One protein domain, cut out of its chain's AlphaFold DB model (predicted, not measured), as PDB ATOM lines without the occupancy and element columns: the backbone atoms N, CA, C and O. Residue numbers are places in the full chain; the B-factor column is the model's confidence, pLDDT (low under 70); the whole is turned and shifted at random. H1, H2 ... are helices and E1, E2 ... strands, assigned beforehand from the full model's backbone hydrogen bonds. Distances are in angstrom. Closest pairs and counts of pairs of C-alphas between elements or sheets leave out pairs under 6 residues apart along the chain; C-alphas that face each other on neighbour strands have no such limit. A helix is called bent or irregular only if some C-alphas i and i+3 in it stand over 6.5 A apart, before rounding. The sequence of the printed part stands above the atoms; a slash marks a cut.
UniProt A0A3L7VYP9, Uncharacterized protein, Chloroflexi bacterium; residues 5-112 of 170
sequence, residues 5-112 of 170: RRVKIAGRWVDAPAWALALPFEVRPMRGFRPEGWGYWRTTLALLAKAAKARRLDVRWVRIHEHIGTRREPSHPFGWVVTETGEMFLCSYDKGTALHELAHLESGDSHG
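AT A GLANCE: This is residues 5 to 112 of the 170 residues of an uncharacterized protein of Chloroflexi bacterium (UniProt A0A3L7VYP9). Picture a small four-stranded sheet with two helices, H2 and H3, side by side over one face and the other face bare. Beyond the E3 edge of this sheet sits a separate hairpin, E1 and E2, with the short H1 next along the chain, while residues 65 to 78 make a long loop between E4 and E5. The printed part has 108 residues, with E1, E2, H1, E3, H2, E4, E5, E6 and H3 in that order along it. The main sheet, in the order E3, E4, E6, E5, is mixed, E1 and E2 are antiparallel, and the class is mixed, helices and strands. The whole is compact, with a radius of gyration of the C-alphas of 13.5 A and spans of 37 by 32 by 23 A.

IN THESE COORDINATES: Find C-alpha 5 at (43.389, 22.596, 39.964), where E1, residues 5 to 9, begins. E2, residues 12 to 17, runs 15.5 A and leads directly into H1, residues 18 to 21. Next come E3, residues 26 to 29, and H2, residues 37 to 55, which is 27.2 A long and starts at C-alpha 37 (44.530, 7.979, 36.759). H2 is irregular, with C-alphas 40 and 43 7.1 A apart, and has a kink of 32 degrees near residue 44. Then look for E4 at residues 61 to 64, E5 at 79 to 82 and E6 at 87 to 90. H3, residues 95 to 107, runs 18.3 A to C-alpha 107 at (34.012, -3.502, 62.509).

HOW THE PARTS SIT: Start at the hairpin of E1 and E2, where N 7 and O 14 are 2.9 A apart. E1 comes closest to E3 at the C-alphas of Ile 9 and Arg 28, 6.5 A. In the larger sheet, E3 and E4 are parallel, with N 28 and O 62 at 2.8 A. E4 and E6 are parallel too, with N 63 and O 88 at 2.7 A. E5 and E6 form an antiparallel hairpin, with N 82 and O 87 at 2.8 A. E3, H2 and E4 make a strand-helix-strand unit, two parallel neighbour strands with a helix between, and its crossover is left-handed. H2 and H3 are on one face of the sheet E3, E4, E6, E5, an arrangement in two layers, one of helices and one of strands. H3 lies over E5 at a height over the sheet of 8.5 A and runs along the strands, at 22 degrees to E5 on the local plane; their closest C-alphas, of Val 81 and Glu 101, are 5.8 A apart. H2 and H3 touch, closest at the C-alphas of Thr 44 and Lys 95, 5.4 A, and run the same way at a shallow tilt of 32 degrees, only just short of steep. H1 and H2 are close but not clearly touching, their closest C-alphas, of Ala 20 and Arg 42, being 7.5 A apart. In H3 every O i to N i+4 pair is within hydrogen-bond range, in H2 13 of 15 are, and H1 is too short for such a pair.

THE WHOLE: The C-alphas of Arg 6 and Gly 112, the two farthest apart, are 41.5 A from each other. The printed part has no cut. The link from E4 to E5, 14 residues, is long, and its C-alphas lie 8 to 23 A from the mean of all C-alphas. Look there for low confidence: residues 71 to 76 are under 70, against a mean pLDDT of 91.4 for the printed part of this model.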
ATOM      1  N   ARG A   5      42.981  21.503  39.085       92.31
ATOM      2  CA  ARG A   5      43.389  22.596  39.964       92.31
ATOM      3  C   ARG A   5      44.649  22.176  40.700       92.31
ATOM      4  O   ARG A   5      44.682  21.089  41.275       92.31
ATOM      5  N   ARG A   6      45.647  23.055  40.717       94.00
ATOM      6  CA  ARG A   6      46.871  22.851  41.483       94.00
ATOM      7  C   ARG A   6      46.621  23.207  42.944       94.00
ATOM      8  O   ARG A   6      46.300  24.351  43.253       94.00
ATOM      9  N   VAL A   7      46.748  22.229  43.831       93.50
ATOM     10  CA  VAL A   7      46.451  22.357  45.267       93.50
ATOM     11  C   VAL A   7      47.542  21.700  46.109       93.50
ATOM     12  O   VAL A   7      48.284  20.854  45.612       93.50
ATOM     13  N   LYS A   8      47.658  22.082  47.385       93.00
ATOM     14  CA  LYS A   8      48.611  21.476  48.322       93.00
ATOM     15  C   LYS A   8      47.905  20.395  49.146       93.00
ATOM     16  O   LYS A   8      47.029  20.716  49.935       93.00
ATOM     17  N   ILE A   9      48.297  19.136  48.960       89.88
ATOM     18  CA  ILE A   9      47.740  17.947  49.625       89.88
ATOM     19  C   ILE A   9      48.871  17.229  50.361       89.88
ATOM     20  O   ILE A   9      49.880  16.870  49.746       89.88
ATOM     21  N   ALA A  10      48.723  17.022  51.674       87.50
ATOM     22  CA  ALA A  10      49.755  16.417  52.529       87.50
ATOM     23  C   ALA A  10      51.169  17.001  52.280       87.50
ATOM     24  O   ALA A  10      52.143  16.274  52.085       87.50
ATOM     25  N   GLY A  11      51.262  18.333  52.188       87.38
ATOM     26  CA  GLY A  11      52.519  19.055  51.962       87.38
ATOM     27  C   GLY A  11      53.019  19.104  50.512       87.38
ATOM     28  O   GLY A  11      53.978  19.824  50.244       87.38
ATOM     29  N   ARG A  12      52.374  18.413  49.561       88.38
ATOM     30  CA  ARG A  12      52.811  18.318  48.155       88.38
ATOM     31  C   ARG A  12      51.847  19.030  47.214       88.38
ATOM     32  O   ARG A  12      50.638  18.956  47.399       88.38
ATOM     33  N   TRP A  13      52.378  19.687  46.185       91.38
ATOM     34  CA  TRP A  13      51.558  20.244  45.109       91.38
ATOM     35  C   TRP A  13      51.073  19.129  44.183       91.38
ATOM     36  O   TRP A  13      51.878  18.342  43.689       91.38
ATOM     37  N   VAL A  14      49.762  19.066  43.967       91.38
ATOM     38  CA  VAL A  14      49.084  18.038  43.173       91.38
ATOM     39  C   VAL A  14      48.048  18.708  42.277       91.38
ATOM     40  O   VAL A  14      47.325  19.599  42.722       91.38
ATOM     41  N   ASP A  15      47.951  18.248  41.033       92.88
ATOM     42  CA  ASP A  15      46.863  18.615  40.130       92.88
ATOM     43  C   ASP A  15      45.679  17.667  40.342       92.88
ATOM     44  O   ASP A  15      45.743  16.474  40.028       92.88
ATOM     45  N   ALA A  16      44.593  18.198  40.900       94.75
ATOM     46  CA  ALA A  16      43.411  17.429  41.270       94.75
ATOM     47  C   ALA A  16      42.147  17.981  40.588       94.75
ATOM     48  O   ALA A  16      41.985  19.198  40.447       94.75
ATOM     49  N   PRO A  17      41.215  17.117  40.152       96.44
ATOM     50  CA  PRO A  17      39.948  17.563  39.597       96.44
ATOM     51  C   PRO A  17      39.014  18.058  40.707       96.44
ATOM     52  O   PRO A  17      39.005  17.528  41.816       96.44
ATOM     53  N   ALA A  18      38.154  19.028  40.384       95.50
ATOM     54  CA  ALA A  18      37.234  19.633  41.355       95.50
ATOM     55  C   ALA A  18      36.341  18.609  42.082       95.50
ATOM     56  O   ALA A  18      36.065  18.775  43.263       95.50
ATOM     57  N   TRP A  19      35.930  17.529  41.406       96.19
ATOM     58  CA  TRP A  19      35.112  16.485  42.029       96.19
ATOM     59  C   TRP A  19      35.855  15.725  43.135       96.19
ATOM     60  O   TRP A  19      35.215  15.311  44.092       96.19
ATOM     61  N   ALA A  20      37.176  15.540  43.022       96.81
ATOM     62  CA  ALA A  20      37.960  14.836  44.037       96.81
ATOM     63  C   ALA A  20      38.133  15.703  45.288       96.81
ATOM     64  O   ALA A  20      38.115  15.189  46.398       96.81
ATOM     65  N   LEU A  21      38.236  17.022  45.097       96.00
ATOM     66  CA  LEU A  21      38.325  18.009  46.177       96.00
ATOM     67  C   LEU A  21      36.997  18.222  46.916       96.00
ATOM     68  O   LEU A  21      36.996  18.753  48.017       96.00
ATOM     69  N   ALA A  22      35.876  17.834  46.306       96.50
ATOM     70  CA  ALA A  22      34.543  17.938  46.897       96.50
ATOM     71  C   ALA A  22      34.128  16.682  47.690       96.50
ATOM     72  O   ALA A  22      33.008  16.619  48.197       96.50
ATOM     73  N   LEU A  23      34.987  15.659  47.754       97.81
ATOM     74  CA  LEU A  23      34.737  14.469  48.566       97.81
ATOM     75  C   LEU A  23      34.852  14.813  50.061       97.81
ATOM     76  O   LEU A  23      35.594  15.723  50.422       97.81
ATOM     77  N   PRO A  24      34.156  14.075  50.947       97.25
ATOM     78  CA  PRO A  24      34.188  14.332  52.389       97.25
ATOM     79  C   PRO A  24      35.526  13.958  53.051       97.25
ATOM     80  O   PRO A  24      35.669  14.121  54.254       97.25
ATOM     81  N   PHE A  25      36.486  13.451  52.276       97.44
ATOM     82  CA  PHE A  25      37.815  13.051  52.716       97.44
ATOM     83  C   PHE A  25      38.874  13.589  51.759       97.44
ATOM     84  O   PHE A  25      38.627  13.750  50.559       97.44
ATOM     85  N   GLU A  26      40.084  13.822  52.264       97.44
ATOM     86  CA  GLU A  26      41.191  14.266  51.419       97.44
ATOM     87  C   GLU A  26      41.708  13.101  50.560       97.44
ATOM     88  O   GLU A  26      42.120  12.061  51.073       97.44
ATOM     89  N   VAL A  27      41.734  13.264  49.236       97.50
ATOM     90  CA  VAL A  27      42.343  12.272  48.340       97.50
ATOM     91  C   VAL A  27      43.825  12.579  48.173       97.50
ATOM     92  O   VAL A  27      44.183  13.658  47.711       97.50
ATOM     93  N   ARG A  28      44.698  11.622  48.501       96.50
ATOM     94  CA  ARG A  28      46.161  11.773  48.478       96.50
ATOM     95  C   ARG A  28      46.801  10.896  47.399       96.50
ATOM     96  O   ARG A  28      47.121   9.740  47.669       96.50
ATOM     97  N   PRO A  29      47.063  11.404  46.189       94.38
ATOM     98  CA  PRO A  29      47.774  10.619  45.187       94.38
ATOM     99  C   PRO A  29      49.206  10.273  45.618       94.38
ATOM    100  O   PRO A  29      49.909  11.078  46.242       94.38
ATOM    101  N   MET A  30      49.659   9.067  45.287       91.44
ATOM    102  CA  MET A  30      51.059   8.667  45.434       91.44
ATOM    103  C   MET A  30      51.982   9.499  44.530       91.44
ATOM    104  O   MET A  30      51.550  10.158  43.585       91.44
ATOM    105  N   ARG A  31      53.285   9.504  44.842       86.94
ATOM    106  CA  ARG A  31      54.280  10.172  43.991       86.94
ATOM    107  C   ARG A  31      54.262   9.526  42.599       86.94
ATOM    108  O   ARG A  31      54.271   8.307  42.506       86.94
ATOM    109  N   GLY A  32      54.254  10.346  41.549       86.25
ATOM    110  CA  GLY A  32      54.208   9.861  40.165       86.25
ATOM    111  C   GLY A  32      52.812   9.486  39.660       86.25
ATOM    112  O   GLY A  32      52.707   8.966  38.556       86.25
ATOM    113  N   PHE A  33      51.750   9.760  40.427       89.88
ATOM    114  CA  PHE A  33      50.374   9.591  39.959       89.88
ATOM    115  C   PHE A  33      50.107  10.470  38.736       89.88
ATOM    116  O   PHE A  33      50.272  11.692  38.805       89.88
ATOM    117  N   ARG A  34      49.688   9.860  37.624       88.81
ATOM    118  CA  ARG A  34      49.394  10.602  36.401       88.81
ATOM    119  C   ARG A  34      47.964  11.156  36.378       88.81
ATOM    120  O   ARG A  34      47.047  10.529  36.913       88.81
ATOM    121  N   PRO A  35      47.736  12.305  35.716       89.31
ATOM    122  CA  PRO A  35      46.411  12.905  35.574       89.31
ATOM    123  C   PRO A  35      45.319  11.972  35.033       89.31
ATOM    124  O   PRO A  35      44.161  12.076  35.445       89.31
ATOM    125  N   GLU A  36      45.658  11.053  34.130       87.69
ATOM    126  CA  GLU A  36      44.727  10.089  33.535       87.69
ATOM    127  C   GLU A  36      44.159   9.121  34.584       87.69
ATOM    128  O   GLU A  36      42.998   8.710  34.484       87.69
ATOM    129  N   GLY A  37      44.930   8.827  35.637       90.00
ATOM    130  CA  GLY A  37      44.530   7.979  36.759       90.00
ATOM    131  C   GLY A  37      43.244   8.448  37.439       90.00
ATOM    132  O   GLY A  37      42.430   7.628  37.872       90.00
ATOM    133  N   TRP A  38      42.991   9.763  37.472       93.19
ATOM    134  CA  TRP A  38      41.786  10.339  38.077       93.19
ATOM    135  C   TRP A  38      40.489   9.783  37.481       93.19
ATOM    136  O   TRP A  38      39.512   9.587  38.208       93.19
ATOM    137  N   GLY A  39      40.470   9.514  36.171       92.12
ATOM    138  CA  GLY A  39      39.289   8.984  35.489       92.12
ATOM    139  C   GLY A  39      38.865   7.625  36.042       92.12
ATOM    140  O   GLY A  39      37.681   7.398  36.293       92.12
ATOM    141  N   TYR A  40      39.842   6.763  36.313       90.94
ATOM    142  CA  TYR A  40      39.614   5.422  36.836       90.94
ATOM    143  C   TYR A  40      39.132   5.434  38.292       90.94
ATOM    144  O   TYR A  40      38.221   4.696  38.664       90.94
ATOM    145  N   TRP A  41      39.695   6.325  39.110       94.88
ATOM    146  CA  TRP A  41      39.371   6.425  40.534       94.88
ATOM    147  C   TRP A  41      38.001   7.033  40.829       94.88
ATOM    148  O   TRP A  41      37.428   6.767  41.887       94.88
ATOM    149  N   ARG A  42      37.452   7.831  39.905       95.94
ATOM    150  CA  ARG A  42      36.240   8.628  40.141       95.94
ATOM    151  C   ARG A  42      35.080   7.815  40.707       95.94
ATOM    152  O   ARG A  42      34.477   8.220  41.697       95.94
ATOM    153  N   THR A  43      34.752   6.681  40.089       96.25
ATOM    154  CA  THR A  43      33.569   5.911  40.508       96.25
ATOM    155  C   THR A  43      33.785   5.153  41.815       96.25
ATOM    156  O   THR A  43      32.827   4.936  42.552       96.25
ATOM    157  N   THR A  44      35.027   4.787  42.119       96.94
ATOM    158  CA  THR A  44      35.391   4.060  43.339       96.94
ATOM    159  C   THR A  44      35.420   4.993  44.536       96.94
ATOM    160  O   THR A  44      34.798   4.690  45.547       96.94
ATOM    161  N   LEU A  45      36.019   6.179  44.397       98.19
ATOM    162  CA  LEU A  45      36.020   7.190  45.458       98.19
ATOM    163  C   LEU A  45      34.615   7.750  45.724       98.19
ATOM    164  O   LEU A  45      34.246   7.950  46.879       98.19
ATOM    165  N   ALA A  46      33.798   7.940  44.683       98.19
ATOM    166  CA  ALA A  46      32.398   8.333  44.856       98.19
ATOM    167  C   ALA A  46      31.578   7.250  45.584       98.19
ATOM    168  O   ALA A  46      30.754   7.570  46.443       98.19
ATOM    169  N   LEU A  47      31.811   5.970  45.265       98.38
ATOM    170  CA  LEU A  47      31.183   4.853  45.971       98.38
ATOM    171  C   LEU A  47      31.636   4.793  47.431       98.38
ATOM    172  O   LEU A  47      30.786   4.650  48.306       98.38
ATOM    173  N   LEU A  48      32.934   4.956  47.694       98.19
ATOM    174  CA  LEU A  48      33.491   4.972  49.044       98.19
ATOM    175  C   LEU A  48      32.872   6.095  49.883       98.19
ATOM    176  O   LEU A  48      32.387   5.837  50.979       98.19
ATOM    177  N   ALA A  49      32.778   7.314  49.340       98.50
ATOM    178  CA  ALA A  49      32.126   8.439  50.012       98.50
ATOM    179  C   ALA A  49      30.642   8.166  50.309       98.50
ATOM    180  O   ALA A  49      30.159   8.455  51.405       98.50
ATOM    181  N   LYS A  50      29.914   7.567  49.356       98.50
ATOM    182  CA  LYS A  50      28.515   7.162  49.555       98.50
ATOM    183  C   LYS A  50      28.385   6.115  50.666       98.50
ATOM    184  O   LYS A  50      27.494   6.240  51.506       98.50
ATOM    185  N   ALA A  51      29.238   5.093  50.657       98.38
ATOM    186  CA  ALA A  51      29.202   4.000  51.621       98.38
ATOM    187  C   ALA A  51      29.577   4.475  53.030       98.38
ATOM    188  O   ALA A  51      28.811   4.235  53.962       98.38
ATOM    189  N   ALA A  52      30.670   5.234  53.164       98.12
ATOM    190  CA  ALA A  52      31.111   5.814  54.430       98.12
ATOM    191  C   ALA A  52      30.025   6.710  55.042       98.12
ATOM    192  O   ALA A  52      29.628   6.503  56.185       98.12
ATOM    193  N   LYS A  53      29.430   7.615  54.249       98.06
ATOM    194  CA  LYS A  53      28.319   8.466  54.710       98.06
ATOM    195  C   LYS A  53      27.117   7.645  55.181       98.06
ATOM    196  O   LYS A  53      26.549   7.927  56.233       98.06
ATOM    197  N   ALA A  54      26.715   6.633  54.414       98.06
ATOM    198  CA  ALA A  54      25.561   5.798  54.747       98.06
ATOM    199  C   ALA A  54      25.784   4.920  55.990       98.06
ATOM    200  O   ALA A  54      24.812   4.544  56.643       98.06
ATOM    201  N   ARG A  55      27.041   4.586  56.297       97.31
ATOM    202  CA  ARG A  55      27.454   3.826  57.485       97.31
ATOM    203  C   ARG A  55      27.925   4.715  58.643       97.31
ATOM    204  O   ARG A  55      28.231   4.187  59.699       97.31
ATOM    205  N   ARG A  56      27.928   6.044  58.464       97.00
ATOM    206  CA  ARG A  56      28.430   7.035  59.438       97.00
ATOM    207  C   ARG A  56      29.884   6.774  59.856       97.00
ATOM    208  O   ARG A  56      30.231   6.930  61.019       97.00
ATOM    209  N   LEU A  57      30.711   6.371  58.897       96.69
ATOM    210  CA  LEU A  57      32.133   6.107  59.103       96.69
ATOM    211  C   LEU A  57      32.941   7.355  58.767       96.69
ATOM    212  O   LEU A  57      32.698   7.984  57.731       96.69
ATOM    213  N   ASP A  58      33.902   7.685  59.625       95.94
ATOM    214  CA  ASP A  58      34.810   8.805  59.414       95.94
ATOM    215  C   ASP A  58      36.056   8.340  58.655       95.94
ATOM    216  O   ASP A  58      36.929   7.663  59.194       95.94
ATOM    217  N   VAL A  59      36.112   8.671  57.367       97.62
ATOM    218  CA  VAL A  59      37.306   8.479  56.545       97.62
ATOM    219  C   VAL A  59      37.998   9.827  56.472       97.62
ATOM    220  O   VAL A  59      37.465  10.760  55.881       97.62
ATOM    221  N   ARG A  60      39.199   9.939  57.032       97.12
ATOM    222  CA  ARG A  60      39.918  11.215  57.092       97.12
ATOM    223  C   ARG A  60      40.582  11.548  55.762       97.12
ATOM    224  O   ARG A  60      40.473  12.658  55.235       97.12
ATOM    225  N   TRP A  61      41.305  10.577  55.214       97.50
ATOM    226  CA  TRP A  61      41.944  10.699  53.913       97.50
ATOM    227  C   TRP A  61      42.136   9.337  53.257       97.50
ATOM    228  O   TRP A  61      42.279   8.313  53.922       97.50
ATOM    229  N   VAL A  62      42.183   9.344  51.926       97.81
ATOM    230  CA  VAL A  62      42.373   8.148  51.103       97.81
ATOM    231  C   VAL A  62      43.581   8.353  50.206       97.81
ATOM    232  O   VAL A  62      43.572   9.194  49.304       97.81
ATOM    233  N   ARG A  63      44.642   7.585  50.438       96.94
ATOM    234  CA  ARG A  63      45.825   7.557  49.586       96.94
ATOM    235  C   ARG A  63      45.603   6.599  48.426       96.94
ATOM    236  O   ARG A  63      45.304   5.430  48.636       96.94
ATOM    237  N   ILE A  64      45.788   7.098  47.209       95.25
ATOM    238  CA  ILE A  64      45.541   6.340  45.978       95.25
ATOM    239  C   ILE A  64      46.816   6.158  45.163       95.25
ATOM    240  O   ILE A  64      47.692   7.027  45.133       95.25
ATOM    241  N   HIS A  65      46.896   5.031  44.470       89.31
ATOM    242  CA  HIS A  65      47.969   4.688  43.542       89.31
ATOM    243  C   HIS A  65      47.401   4.330  42.160       89.31
ATOM    244  O   HIS A  65      46.197   4.163  41.990       89.31
ATOM    245  N   GLU A  66      48.248   4.219  41.145       83.69
ATOM    246  CA  GLU A  66      47.877   3.701  39.836       83.69
ATOM    247  C   GLU A  66      49.000   2.837  39.263       83.69
ATOM    248  O   GLU A  66      50.173   3.046  39.548       83.69
ATOM    249  N   HIS A  67      48.629   1.890  38.408       80.00
ATOM    250  CA  HIS A  67      49.556   0.957  37.769       80.00
ATOM    251  C   HIS A  67      49.580   1.111  36.241       80.00
ATOM    252  O   HIS A  67      49.954   0.186  35.526       80.00
ATOM    253  N   ILE A  68      49.165   2.257  35.679       77.56
ATOM    254  CA  ILE A  68      49.140   2.382  34.212       77.56
ATOM    255  C   ILE A  68      50.563   2.261  33.622       77.56
ATOM    256  O   ILE A  68      51.549   2.788  34.139       77.56
ATOM    257  N   GLY A  69      50.710   1.489  32.548       70.81
ATOM    258  CA  GLY A  69      52.012   1.249  31.917       70.81
ATOM    259  C   GLY A  69      52.963   0.319  32.687       70.81
ATOM    260  O   GLY A  69      54.082   0.107  32.223       70.81
ATOM    261  N   THR A  70      52.564  -0.276  33.821       71.88
ATOM    262  CA  THR A  70      53.375  -1.332  34.448       71.88
ATOM    263  C   THR A  70      53.274  -2.630  33.645       71.88
ATOM    264  O   THR A  70      52.177  -3.065  33.312       71.88
ATOM    265  N   ARG A  71      54.412  -3.286  33.375       67.00
ATOM    266  CA  ARG A  71      54.469  -4.548  32.603       67.00
ATOM    267  C   ARG A  71      53.949  -5.777  33.356       67.00
ATOM    268  O   ARG A  71      53.664  -6.789  32.729       67.00
ATOM    269  N   ARG A  72      53.885  -5.722  34.689       62.16
ATOM    270  CA  ARG A  72      53.407  -6.820  35.540       62.16
ATOM    271  C   ARG A  72      52.107  -6.408  36.209       62.16
ATOM    272  O   ARG A  72      52.036  -5.324  36.785       62.16
ATOM    273  N   GLU A  73      51.108  -7.279  36.138       56.00
ATOM    274  CA  GLU A  73      49.896  -7.130  36.938       56.00
ATOM    275  C   GLU A  73      50.255  -7.241  38.428       56.00
ATOM    276  O   GLU A  73      51.058  -8.107  38.793       56.00
ATOM    277  N   PRO A  74      49.691  -6.392  39.306       60.41
ATOM    278  CA  PRO A  74      49.718  -6.688  40.730       60.41
ATOM    279  C   PRO A  74      49.029  -8.038  40.969       60.41
ATOM    280  O   PRO A  74      47.997  -8.329  40.367       60.41
ATOM    281  N   SER A  75      49.604  -8.866  41.843       58.34
ATOM    282  CA  SER A  75      49.121 -10.227  42.127       58.34
ATOM    283  C   SER A  75      47.692 -10.259  42.677       58.34
ATOM    284  O   SER A  75      46.986 -11.251  42.497       58.34
ATOM    285  N   HIS A  76      47.265  -9.181  43.339       61.53
ATOM    286  CA  HIS A  76      45.881  -8.902  43.702       61.53
ATOM    287  C   HIS A  76      45.701  -7.405  44.025       61.53
ATOM    288  O   HIS A  76      46.676  -6.716  44.349       61.53
ATOM    289  N   PRO A  77      44.464  -6.885  43.965       73.06
ATOM    290  CA  PRO A  77      44.103  -5.625  44.603       73.06
ATOM    291  C   PRO A  77      44.524  -5.600  46.076       73.06
ATOM    292  O   PRO A  77      44.255  -6.540  46.820       73.06
ATOM    293  N   PHE A  78      45.183  -4.524  46.495       82.62
ATOM    294  CA  PHE A  78      45.650  -4.347  47.868       82.62
ATOM    295  C   PHE A  78      45.150  -3.018  48.430       82.62
ATOM    296  O   PHE A  78      45.075  -2.016  47.708       82.62
ATOM    297  N   GLY A  79      44.848  -3.015  49.718       90.62
ATOM    298  CA  GLY A  79      44.511  -1.840  50.495       90.62
ATOM    299  C   GLY A  79      44.871  -2.058  51.958       90.62
ATOM    300  O   GLY A  79      45.296  -3.143  52.354       90.62
ATOM    301  N   TRP A  80      44.767  -0.987  52.730       93.69
ATOM    302  CA  TRP A  80      44.739  -1.043  54.187       93.69
ATOM    303  C   TRP A  80      43.981   0.165  54.719       93.69
ATOM    304  O   TRP A  80      43.910   1.208  54.060       93.69
ATOM    305  N   VAL A  81      43.471   0.050  55.939       95.44
ATOM    306  CA  VAL A  81      42.939   1.173  56.709       95.44
ATOM    307  C   VAL A  81      43.516   1.153  58.121       95.44
ATOM    308  O   VAL A  81      43.705   0.087  58.703       95.44
ATOM    309  N   VAL A  82      43.802   2.332  58.663       95.00
ATOM    310  CA  VAL A  82      44.057   2.531  60.093       95.00
ATOM    311  C   VAL A  82      42.714   2.870  60.729       95.00
ATOM    312  O   VAL A  82      42.142   3.928  60.449       95.00
ATOM    313  N   THR A  83      42.167   1.941  61.507       93.12
ATOM    314  CA  THR A  83      40.794   2.012  62.030       93.12
ATOM    315  C   THR A  83      40.628   3.122  63.063       93.12
ATOM    316  O   THR A  83      39.547   3.693  63.173       93.12
ATOM    317  N   GLU A  84      41.700   3.485  63.764       92.81
ATOM    318  CA  GLU A  84      41.707   4.535  64.783       92.81
ATOM    319  C   GLU A  84      41.611   5.939  64.183       92.81
ATOM    320  O   GLU A  84      41.052   6.846  64.798       92.81
ATOM    321  N   THR A  85      42.187   6.142  62.997       92.75
ATOM    322  CA  THR A  85      42.360   7.475  62.399       92.75
ATOM    323  C   THR A  85      41.595   7.665  61.091       92.75
ATOM    324  O   THR A  85      41.584   8.776  60.552       92.75
ATOM    325  N   GLY A  86      40.963   6.609  60.565       94.56
ATOM    326  CA  GLY A  86      40.201   6.656  59.314       94.56
ATOM    327  C   GLY A  86      41.084   6.869  58.082       94.56
ATOM    328  O   GLY A  86      40.644   7.439  57.081       94.56
ATOM    329  N   GLU A  87      42.353   6.474  58.164       97.00
ATOM    330  CA  GLU A  87      43.346   6.673  57.111       97.00
ATOM    331  C   GLU A  87      43.412   5.446  56.216       97.00
ATOM    332  O   GLU A  87      43.739   4.358  56.680       97.00
ATOM    333  N   MET A  88      43.112   5.611  54.931       97.31
ATOM    334  CA  MET A  88      42.997   4.487  54.005       97.31
ATOM    335  C   MET A  88      44.029   4.576  52.887       97.31
ATOM    336  O   MET A  88      44.292   5.651  52.346       97.31
ATOM    337  N   PHE A  89      44.574   3.438  52.479       95.75
ATOM    338  CA  PHE A  89      45.332   3.282  51.247       95.75
ATOM    339  C   PHE A  89      44.632   2.301  50.319       95.75
ATOM    340  O   PHE A  89      44.240   1.216  50.735       95.75
ATOM    341  N   LEU A  90      44.536   2.662  49.042       93.81
ATOM    342  CA  LEU A  90      44.000   1.799  47.999       93.81
ATOM    343  C   LEU A  90      44.984   1.739  46.824       93.81
ATOM    344  O   LEU A  90      45.311   2.749  46.192       93.81
ATOM    345  N   CYS A  91      45.439   0.528  46.510       88.12
ATOM    346  CA  CYS A  91      46.371   0.259  45.414       88.12
ATOM    347  C   CYS A  91      45.656   0.035  44.067       88.12
ATOM    348  O   CYS A  91      46.274   0.082  43.005       88.12
ATOM    349  N   SER A  92      44.339  -0.195  44.091       84.88
ATOM    350  CA  SER A  92      43.522  -0.405  42.894       84.88
ATOM    351  C   SER A  92      42.181   0.318  42.998       84.88
ATOM    352  O   SER A  92      41.653   0.488  44.095       84.88
ATOM    353  N   TYR A  93      41.591   0.674  41.855       87.12
ATOM    354  CA  TYR A  93      40.233   1.217  41.796       87.12
ATOM    355  C   TYR A  93      39.144   0.146  41.951       87.12
ATOM    356  O   TYR A  93      37.982   0.431  41.660       87.12
ATOM    357  N   ASP A  94      39.469  -1.083  42.357       90.19
ATOM    358  CA  ASP A  94      38.448  -2.096  42.584       90.19
ATOM    359  C   ASP A  94      37.500  -1.673  43.718       90.19
ATOM    360  O   ASP A  94      37.911  -1.285  44.815       90.19
ATOM    361  N   LYS A  95      36.196  -1.715  43.432       94.94
ATOM    362  CA  LYS A  95      35.162  -1.284  44.381       94.94
ATOM    363  C   LYS A  95      34.975  -2.290  45.514       94.94
ATOM    364  O   LYS A  95      34.598  -1.870  46.602       94.94
ATOM    365  N   GLY A  96      35.227  -3.576  45.265       94.44
ATOM    366  CA  GLY A  96      35.221  -4.608  46.299       94.44
ATOM    367  C   GLY A  96      36.326  -4.344  47.316       94.44
ATOM    368  O   GLY A  96      36.043  -4.250  48.501       94.44
ATOM    369  N   THR A  97      37.551  -4.074  46.858       92.94
ATOM    370  CA  THR A  97      38.668  -3.693  47.738       92.94
ATOM    371  C   THR A  97      38.372  -2.427  48.541       92.94
ATOM    372  O   THR A  97      38.602  -2.403  49.742       92.94
ATOM    373  N   ALA A  98      37.800  -1.385  47.930       96.19
ATOM    374  CA  ALA A  98      37.438  -0.177  48.680       96.19
ATOM    375  C   ALA A  98      36.409  -0.453  49.797       96.19
ATOM    376  O   ALA A  98      36.499   0.121  50.879       96.19
ATOM    377  N   LEU A  99      35.435  -1.336  49.549       98.06
ATOM    378  CA  LEU A  99      34.444  -1.741  50.551       98.06
ATOM    379  C   LEU A  99      35.009  -2.718  51.588       98.06
ATOM    380  O   LEU A  99      34.594  -2.663  52.740       98.06
ATOM    381  N   HIS A 100      35.968  -3.562  51.207       97.12
ATOM    382  CA  HIS A 100      36.738  -4.413  52.115       97.12
ATOM    383  C   HIS A 100      37.469  -3.566  53.154       97.12
ATOM    384  O   HIS A 100      37.350  -3.834  54.348       97.12
ATOM    385  N   GLU A 101      38.183  -2.522  52.719       97.19
ATOM    386  CA  GLU A 101      38.875  -1.625  53.652       97.19
ATOM    387  C   GLU A 101      37.886  -0.836  54.511       97.19
ATOM    388  O   GLU A 101      38.105  -0.629  55.701       97.19
ATOM    389  N   LEU A 102      36.739  -0.446  53.952       97.62
ATOM    390  CA  LEU A 102      35.686   0.189  54.739       97.62
ATOM    391  C   LEU A 102      35.080  -0.765  55.788       97.62
ATOM    392  O   LEU A 102      34.684  -0.310  56.856       97.62
ATOM    393  N   ALA A 103      35.037  -2.073  55.517       98.00
ATOM    394  CA  ALA A 103      34.552  -3.071  56.469       98.00
ATOM    395  C   ALA A 103      35.452  -3.170  57.706       98.00
ATOM    396  O   ALA A 103      34.929  -3.329  58.803       98.00
ATOM    397  N   HIS A 104      36.775  -3.039  57.543       97.56
ATOM    398  CA  HIS A 104      37.709  -2.950  58.672       97.56
ATOM    399  C   HIS A 104      37.400  -1.733  59.547       97.56
ATOM    400  O   HIS A 104      37.348  -1.844  60.769       97.56
ATOM    401  N   LEU A 105      37.136  -0.582  58.920       96.38
ATOM    402  CA  LEU A 105      36.754   0.636  59.633       96.38
ATOM    403  C   LEU A 105      35.394   0.498  60.342       96.38
ATOM    404  O   LEU A 105      35.224   1.030  61.433       96.38
ATOM    405  N   GLU A 106      34.435  -0.219  59.749       97.00
ATOM    406  CA  GLU A 106      33.109  -0.461  60.342       97.00
ATOM    407  C   GLU A 106      33.163  -1.412  61.543       97.00
ATOM    408  O   GLU A 106      32.461  -1.193  62.530       97.00
ATOM    409  N   SER A 107      33.965  -2.473  61.468       96.38
ATOM    410  CA  SER A 107      34.012  -3.502  62.509       96.38
ATOM    411  C   SER A 107      35.054  -3.245  63.597       96.38
ATOM    412  O   SER A 107      34.938  -3.830  64.673       96.38
ATOM    413  N   GLY A 108      36.093  -2.451  63.312       93.12
ATOM    414  CA  GLY A 108      37.298  -2.355  64.147       93.12
ATOM    415  C   GLY A 108      38.112  -3.655  64.199       93.12
ATOM    416  O   GLY A 108      39.029  -3.789  65.004       93.12
ATOM    417  N   ASP A 109      37.764  -4.628  63.360       93.25
ATOM    418  CA  ASP A 109      38.324  -5.973  63.344       93.25
ATOM    419  C   ASP A 109      39.205  -6.156  62.104       93.25
ATOM    420  O   ASP A 109      38.961  -5.562  61.050       93.25
ATOM    421  N   SER A 110      40.236  -6.993  62.232       90.69
ATOM    422  CA  SER A 110      41.112  -7.354  61.118       90.69
ATOM    423  C   SER A 110      40.341  -8.290  60.179       90.69
ATOM    424  O   SER A 110      39.442  -7.849  59.479       90.69
ATOM    425  N   HIS A 111      40.593  -9.596  60.162       95.62
ATOM    426  CA  HIS A 111      39.859 -10.524  59.287       95.62
ATOM    427  C   HIS A 111      39.011 -11.540  60.057       95.62
ATOM    428  O   HIS A 111      38.945 -12.710  59.673       95.62
ATOM    429  N   GLY A 112      38.364 -11.135  61.147       96.94
ATOM    430  CA  GLY A 112      37.431 -11.955  61.920       96.94
ATOM    431  C   GLY A 112      36.004 -11.975  61.356       96.94
ATOM    432  O   GLY A 112      35.704 -11.478  60.267       96.94
TER     433      GLY A 112